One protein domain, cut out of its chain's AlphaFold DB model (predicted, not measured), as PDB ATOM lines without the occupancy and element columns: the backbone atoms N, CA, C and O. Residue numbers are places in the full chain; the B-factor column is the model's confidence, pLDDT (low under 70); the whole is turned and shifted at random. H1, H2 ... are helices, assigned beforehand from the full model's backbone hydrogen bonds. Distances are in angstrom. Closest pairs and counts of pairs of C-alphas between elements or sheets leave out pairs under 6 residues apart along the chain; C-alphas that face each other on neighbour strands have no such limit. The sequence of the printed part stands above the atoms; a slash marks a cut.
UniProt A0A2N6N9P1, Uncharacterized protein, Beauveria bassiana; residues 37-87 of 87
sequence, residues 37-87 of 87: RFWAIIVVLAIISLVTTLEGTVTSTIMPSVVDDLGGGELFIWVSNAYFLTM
ATOM      1  N   ARG A  37     119.937 131.430 147.507       79.25
ATOM      2  CA  ARG A  37     120.538 130.997 148.779       79.25
ATOM      3  C   ARG A  37     121.622 129.932 148.591       79.25
ATOM      4  O   ARG A  37     122.635 129.984 149.274       79.25
ATOM      5  N   PHE A  38     121.436 128.997 147.658       84.31
ATOM      6  CA  PHE A  38     122.441 127.980 147.339       84.31
ATOM      7  C   PHE A  38     123.701 128.629 146.760       84.31
ATOM      8  O   PHE A  38     124.808 128.332 147.198       84.31
ATOM      9  N   TRP A  39     123.532 129.576 145.836       88.62
ATOM     10  CA  TRP A  39     124.650 130.336 145.276       88.62
ATOM     11  C   TRP A  39     125.369 131.182 146.331       88.62
ATOM     12  O   TRP A  39     126.595 131.190 146.359       88.62
ATOM     13  N   ALA A  40     124.630 131.821 147.243       90.50
ATOM     14  CA  ALA A  40     125.224 132.563 148.354       90.50
ATOM     15  C   ALA A  40     126.099 131.667 149.247       90.50
ATOM     16  O   ALA A  40     127.202 132.066 149.607       90.50
ATOM     17  N   ILE A  41     125.657 130.440 149.545       92.69
ATOM     18  CA  ILE A  41     126.451 129.467 150.310       92.69
ATOM     19  C   ILE A  41     127.749 129.128 149.563       92.69
ATOM     20  O   ILE A  41     128.820 129.196 150.157       92.69
ATOM     21  N   ILE A  42     127.680 128.834 148.261       93.38
ATOM     22  CA  ILE A  42     128.870 128.534 147.445       93.38
ATOM     23  C   ILE A  42     129.850 129.715 147.418       93.38
ATOM     24  O   ILE A  42     131.053 129.511 147.563       93.38
ATOM     25  N   VAL A  43     129.351 130.946 147.287       93.94
ATOM     26  CA  VAL A  43     130.181 132.160 147.311       93.94
ATOM     27  C   VAL A  43     130.854 132.340 148.670       93.94
ATOM     28  O   VAL A  43     132.053 132.599 148.722       93.94
ATOM     29  N   VAL A  44     130.121 132.157 149.770       94.94
ATOM     30  CA  VAL A  44     130.691 132.247 151.121       94.94
ATOM     31  C   VAL A  44     131.756 131.172 151.332       94.94
ATOM     32  O   VAL A  44     132.834 131.494 151.823       94.94
ATOM     33  N   LEU A  45     131.514 129.928 150.905       94.69
ATOM     34  CA  LEU A  45     132.524 128.867 150.973       94.69
ATOM     35  C   LEU A  45     133.771 129.220 150.153       94.69
ATOM     36  O   LEU A  45     134.879 129.044 150.646       94.69
ATOM     37  N   ALA A  46     133.606 129.768 148.946       93.75
ATOM     38  CA  ALA A  46     134.728 130.190 148.110       93.75
ATOM     39  C   ALA A  46     135.544 131.318 148.763       93.75
ATOM     40  O   ALA A  46     136.773 131.281 148.734       93.75
ATOM     41  N   ILE A  47     134.877 132.290 149.392       94.94
ATOM     42  CA  ILE A  47     135.542 133.376 150.122       94.94
ATOM     43  C   ILE A  47     136.277 132.830 151.349       94.94
ATOM     44  O   ILE A  47     137.425 133.200 151.562       94.94
ATOM     45  N   ILE A  48     135.666 131.926 152.121       94.44
ATOM     46  CA  ILE A  48     136.327 131.277 153.263       94.44
ATOM     47  C   ILE A  48     137.576 130.536 152.788       94.44
ATOM     48  O   ILE A  48     138.641 130.745 153.355       94.44
ATOM     49  N   SER A  49     137.487 129.742 151.716       92.62
ATOM     50  CA  SER A  49     138.653 129.062 151.143       92.62
ATOM     51  C   SER A  49     139.741 130.047 150.710       92.62
ATOM     52  O   SER A  49     140.914 129.810 150.982       92.62
ATOM     53  N   LEU A  50     139.362 131.174 150.100       89.75
ATOM     54  CA  LEU A  50     140.303 132.213 149.686       89.75
ATOM     55  C   LEU A  50     140.984 132.873 150.892       89.75
ATOM     56  O   LEU A  50     142.197 133.052 150.869       89.75
ATOM     57  N   VAL A  51     140.239 133.167 151.963       89.44
ATOM     58  CA  VAL A  51     140.781 133.705 153.220       89.44
ATOM     59  C   VAL A  51     141.669 132.678 153.923       89.44
ATOM     60  O   VAL A  51     142.734 133.051 154.385       89.44
ATOM     61  N   THR A  52     141.310 131.392 153.950       88.94
ATOM     62  CA  THR A  52     142.143 130.321 154.524       88.94
ATOM     63  C   THR A  52     143.465 130.158 153.769       88.94
ATOM     64  O   THR A  52     144.524 130.063 154.386       88.94
ATOM     65  N   THR A  53     143.440 130.173 152.434       86.44
ATOM     66  CA  THR A  53     144.670 130.158 151.625       86.44
ATOM     67  C   THR A  53     145.479 131.442 151.808       86.44
ATOM     68  O   THR A  53     146.712 131.399 151.876       86.44
ATOM     69  N   LEU A  54     144.801 132.586 151.923       81.81
ATOM     70  CA  LEU A  54     145.440 133.870 152.181       81.81
ATOM     71  C   LEU A  54     146.070 133.909 153.572       81.81
ATOM     72  O   LEU A  54     147.164 134.423 153.685       81.81
ATOM     73  N   GLU A  55     145.475 133.314 154.601       77.88
ATOM     74  CA  GLU A  55     146.039 133.259 155.957       77.88
ATOM     75  C   GLU A  55     147.317 132.406 156.003       77.88
ATOM     76  O   GLU A  55     148.311 132.813 156.607       77.88
ATOM     77  N   GLY A  56     147.363 131.301 155.248       69.31
ATOM     78  CA  GLY A  56     148.590 130.517 155.051       69.31
ATOM     79  C   GLY A  56     149.676 131.272 154.274       69.31
ATOM     80  O   GLY A  56     150.863 131.155 154.578       69.31
ATOM     81  N   THR A  57     149.282 132.106 153.309       70.06
ATOM     82  CA  THR A  57     150.225 132.925 152.528       70.06
ATOM     83  C   THR A  57     150.708 134.135 153.324       70.06
ATOM     84  O   THR A  57     151.898 134.441 153.309       70.06
ATOM     85  N   VAL A  58     149.805 134.786 154.061       65.38
ATOM     86  CA  VAL A  58     150.065 135.912 154.961       65.38
ATOM     87  C   VAL A  58     150.990 135.449 156.062       65.38
ATOM     88  O   VAL A  58     152.056 136.029 156.163       65.38
ATOM     89  N   THR A  59     150.700 134.365 156.785       65.00
ATOM     90  CA  THR A  59     151.628 133.796 157.784       65.00
ATOM     91  C   THR A  59     153.024 133.580 157.195       65.00
ATOM     92  O   THR A  59     154.024 133.890 157.839       65.00
ATOM     93  N   SER A  60     153.105 133.158 155.930       61.41
ATOM     94  CA  SER A  60     154.376 133.002 155.223       61.41
ATOM     95  C   SER A  60     155.027 134.316 154.752       61.41
ATOM     96  O   SER A  60     156.230 134.310 154.499       61.41
ATOM     97  N   THR A  61     154.288 135.427 154.620       68.94
ATOM     98  CA  THR A  61     154.801 136.745 154.177       68.94
ATOM     99  C   THR A  61     154.979 137.769 155.297       68.94
ATOM    100  O   THR A  61     155.882 138.589 155.195       68.94
ATOM    101  N   ILE A  62     154.208 137.720 156.385       62.06
ATOM    102  CA  ILE A  62     154.410 138.611 157.538       62.06
ATOM    103  C   ILE A  62     155.473 138.078 158.504       62.06
ATOM    104  O   ILE A  62     156.097 138.876 159.197       62.06
ATOM    105  N   MET A  63     155.750 136.765 158.512       58.53
ATOM    106  CA  MET A  63     156.853 136.187 159.291       58.53
ATOM    107  C   MET A  63     158.236 136.721 158.872       58.53
ATOM    108  O   MET A  63     158.994 137.080 159.770       58.53
ATOM    109  N   PRO A  64     158.595 136.847 157.578       58.75
ATOM    110  CA  PRO A  64     159.883 137.435 157.219       58.75
ATOM    111  C   PRO A  64     159.954 138.933 157.540       58.75
ATOM    112  O   PRO A  64     160.987 139.388 158.012       58.75
ATOM    113  N   SER A  65     158.874 139.700 157.358       55.16
ATOM    114  CA  SER A  65     158.908 141.164 157.524       55.16
ATOM    115  C   SER A  65     158.871 141.629 158.984       55.16
ATOM    116  O   SER A  65     159.567 142.578 159.325       55.16
ATOM    117  N   VAL A  66     158.113 140.960 159.864       57.16
ATOM    118  CA  VAL A  66     158.098 141.275 161.311       57.16
ATOM    119  C   VAL A  66     159.414 140.864 161.987       57.16
ATOM    120  O   VAL A  66     159.819 141.466 162.976       57.16
ATOM    121  N   VAL A  67     160.102 139.854 161.451       53.56
ATOM    122  CA  VAL A  67     161.421 139.413 161.937       53.56
ATOM    123  C   VAL A  67     162.558 140.299 161.406       53.56
ATOM    124  O   VAL A  67     163.534 140.518 162.127       53.56
ATOM    125  N   ASP A  68     162.430 140.845 160.193       54.47
ATOM    126  CA  ASP A  68     163.403 141.779 159.603       54.47
ATOM    127  C   ASP A  68     163.378 143.154 160.296       54.47
ATOM    128  O   ASP A  68     164.430 143.689 160.642       54.47
ATOM    129  N   ASP A  69     162.186 143.666 160.631       53.94
ATOM    130  CA  ASP A  69     162.020 144.950 161.340       53.94
ATOM    131  C   ASP A  69     162.559 144.908 162.792       53.94
ATOM    132  O   ASP A  69     162.812 145.939 163.414       53.94
ATOM    133  N   LEU A  70     162.801 143.700 163.329       57.56
ATOM    134  CA  LEU A  70     163.453 143.456 164.624       57.56
ATOM    135  C   LEU A  70     164.969 143.170 164.519       57.56
ATOM    136  O   LEU A  70     165.613 142.952 165.547       57.56
ATOM    137  N   GLY A  71     165.564 143.178 163.319       53.62
ATOM    138  CA  GLY A  71     167.003 142.942 163.116       53.62
ATOM    139  C   GLY A  71     167.440 141.479 163.301       53.62
ATOM    140  O   GLY A  71     168.557 141.201 163.747       53.62
ATOM    141  N   GLY A  72     166.552 140.525 163.013       51.75
ATOM    142  CA  GLY A  72     166.664 139.132 163.447       51.75
ATOM    143  C   GLY A  72     167.348 138.167 162.477       51.75
ATOM    144  O   GLY A  72     166.702 137.248 161.982       51.75
ATOM    145  N   GLY A  73     168.669 138.266 162.304       53.62
ATOM    146  CA  GLY A  73     169.460 137.163 161.723       53.62
ATOM    147  C   GLY A  73     169.458 135.889 162.593       53.62
ATOM    148  O   GLY A  73     169.633 134.785 162.087       53.62
ATOM    149  N   GLU A  74     169.206 136.033 163.899       54.56
ATOM    150  CA  GLU A  74     169.184 134.939 164.884       54.56
ATOM    151  C   GLU A  74     167.768 134.434 165.227       54.56
ATOM    152  O   GLU A  74     167.591 133.278 165.613       54.56
ATOM    153  N   LEU A  75     166.732 135.268 165.049       56.00
ATOM    154  CA  LEU A  75     165.351 134.915 165.410       56.00
ATOM    155  C   LEU A  75     164.779 133.805 164.514       56.00
ATOM    156  O   LEU A  75     163.983 132.992 164.980       56.00
ATOM    157  N   PHE A  76     165.218 133.717 163.255       54.81
ATOM    158  CA  PHE A  76     164.731 132.707 162.310       54.81
ATOM    159  C   PHE A  76     165.132 131.272 162.709       54.81
ATOM    160  O   PHE A  76     164.338 130.342 162.566       54.81
ATOM    161  N   ILE A  77     166.331 131.091 163.285       60.38
ATOM    162  CA  ILE A  77     166.789 129.795 163.814       60.38
ATOM    163  C   ILE A  77     165.975 129.391 165.052       60.38
ATOM    164  O   ILE A  77     165.654 128.216 165.243       60.38
ATOM    165  N   TRP A  78     165.613 130.369 165.888       65.31
ATOM    166  CA  TRP A  78     164.944 130.099 167.155       65.31
ATOM    167  C   TRP A  78     163.454 129.786 166.982       65.31
ATOM    168  O   TRP A  78     162.944 128.946 167.711       65.31
ATOM    169  N   VAL A  79     162.764 130.362 165.987       63.06
ATOM    170  CA  VAL A  79     161.346 130.047 165.699       63.06
ATOM    171  C   VAL A  79     161.168 128.596 165.243       63.06
ATOM    172  O   VAL A  79     160.257 127.913 165.712       63.06
ATOM    173  N   SER A  80     162.063 128.088 164.388       60.19
ATOM    174  CA  SER A  80     162.041 126.673 163.994       60.19
ATOM    175  C   SER A  80     162.328 125.757 165.191       60.19
ATOM    176  O   SER A  80     161.588 124.800 165.420       60.19
ATOM    177  N   ASN A  81     163.327 126.092 166.015       64.94
ATOM    178  CA  ASN A  81     163.651 125.323 167.219       64.94
ATOM    179  C   ASN A  81     162.542 125.372 168.288       64.94
ATOM    180  O   ASN A  81     162.265 124.356 168.915       64.94
ATOM    181  N   ALA A  82     161.878 126.513 168.487       64.81
ATOM    182  CA  ALA A  82     160.767 126.661 169.426       64.81
ATOM    183  C   ALA A  82     159.533 125.868 168.976       64.81
ATOM    184  O   ALA A  82     158.871 125.256 169.810       64.81
ATOM    185  N   TYR A  83     159.261 125.817 167.667       63.97
ATOM    186  CA  TYR A  83     158.214 124.960 167.113       63.97
ATOM    187  C   TYR A  83     158.497 123.472 167.383       63.97
ATOM    188  O   TYR A  83     157.603 122.754 167.816       63.97
ATOM    189  N   PHE A  84     159.746 123.021 167.215       61.16
ATOM    190  CA  PHE A  84     160.159 121.659 167.586       61.16
ATOM    191  C   PHE A  84     160.152 121.386 169.095       61.16
ATOM    192  O   PHE A  84     160.103 120.229 169.492       61.16
ATOM    193  N   LEU A  85     160.255 122.419 169.934       64.06
ATOM    194  CA  LEU A  85     160.249 122.274 171.392       64.06
ATOM    195  C   LEU A  85     158.828 122.298 171.977       64.06
ATOM    196  O   LEU A  85     158.601 121.753 173.054       64.06
ATOM    197  N   THR A  86     157.890 122.973 171.307       55.94
ATOM    198  CA  THR A  86     156.502 123.118 171.768       55.94
ATOM    199  C   THR A  86     155.556 122.034 171.249       55.94
ATOM    200  O   THR A  86     154.468 121.896 171.813       55.94
ATOM    201  N   MET A  87     155.928 121.329 170.177       45.91
ATOM    202  CA  MET A  87     155.251 120.131 169.658       45.91
ATOM    203  C   MET A  87     155.910 118.877 170.219       45.91
ATOM    204  O   MET A  87     155.158 117.974 170.646       45.91
TER     205      MET A  87
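This is residues 37 to 87 of the 87 residues of an uncharacterized protein of Beauveria bassiana (UniProt A0A2N6N9P1). One long helix, H1, makes most of the length, and a much shorter helix, H2, turns off at its far end, so that the two meet near their ends as a lopsided V with no packed core between them. H1 has a kink of 31 degrees near residue 58, and the loop of residues 69 to 74 makes the corner. The printed part has 51 residues with two named helices, H1 then H2, and no named strand; the class is all helix. The whole is extended, with a radius of gyration of the C-alphas of 16.9 A, and its outline is flat, spanning 51 by 27 by 9 A.

H1 is residues 37 to 68, 45.5 A from first to last C-alpha, from C-alpha 37 at (120.538, 130.997, 148.779) to C-alpha 68 at (163.403, 141.779, 159.603). H2 is residues 75 to 86, 16.1 A long by the same measure, and ends with C-alpha 86 at (156.502, 123.118, 171.768).

H1 and H2 are close but not clearly touching, with 2 pairs of C-alphas within 8 A. Their closest C-alphas, those of Val 67 and Leu 75, are 6.9 A apart. Their lines stand at a steep tilt of 60 degrees, and they run opposite ways. Residues 37 to 62 of H1 stand free, as do residues 80 to 87, of which 80 to 86 belong to H2. Of the O i to N i+4 pairs, 26 of 28 in H1 and 7 of 8 in H2 are within hydrogen-bond range.

The two C-alphas farthest apart, those of Arg 37 and Glu 74, are 51.4 A apart. The printed part has no cut and ends at residue 87, the chain's last. The link from H1 to H2, 6 residues, is short. The mean pLDDT of the printed part is 70.7, and residue 56 and residues 58 to 87 are under 70.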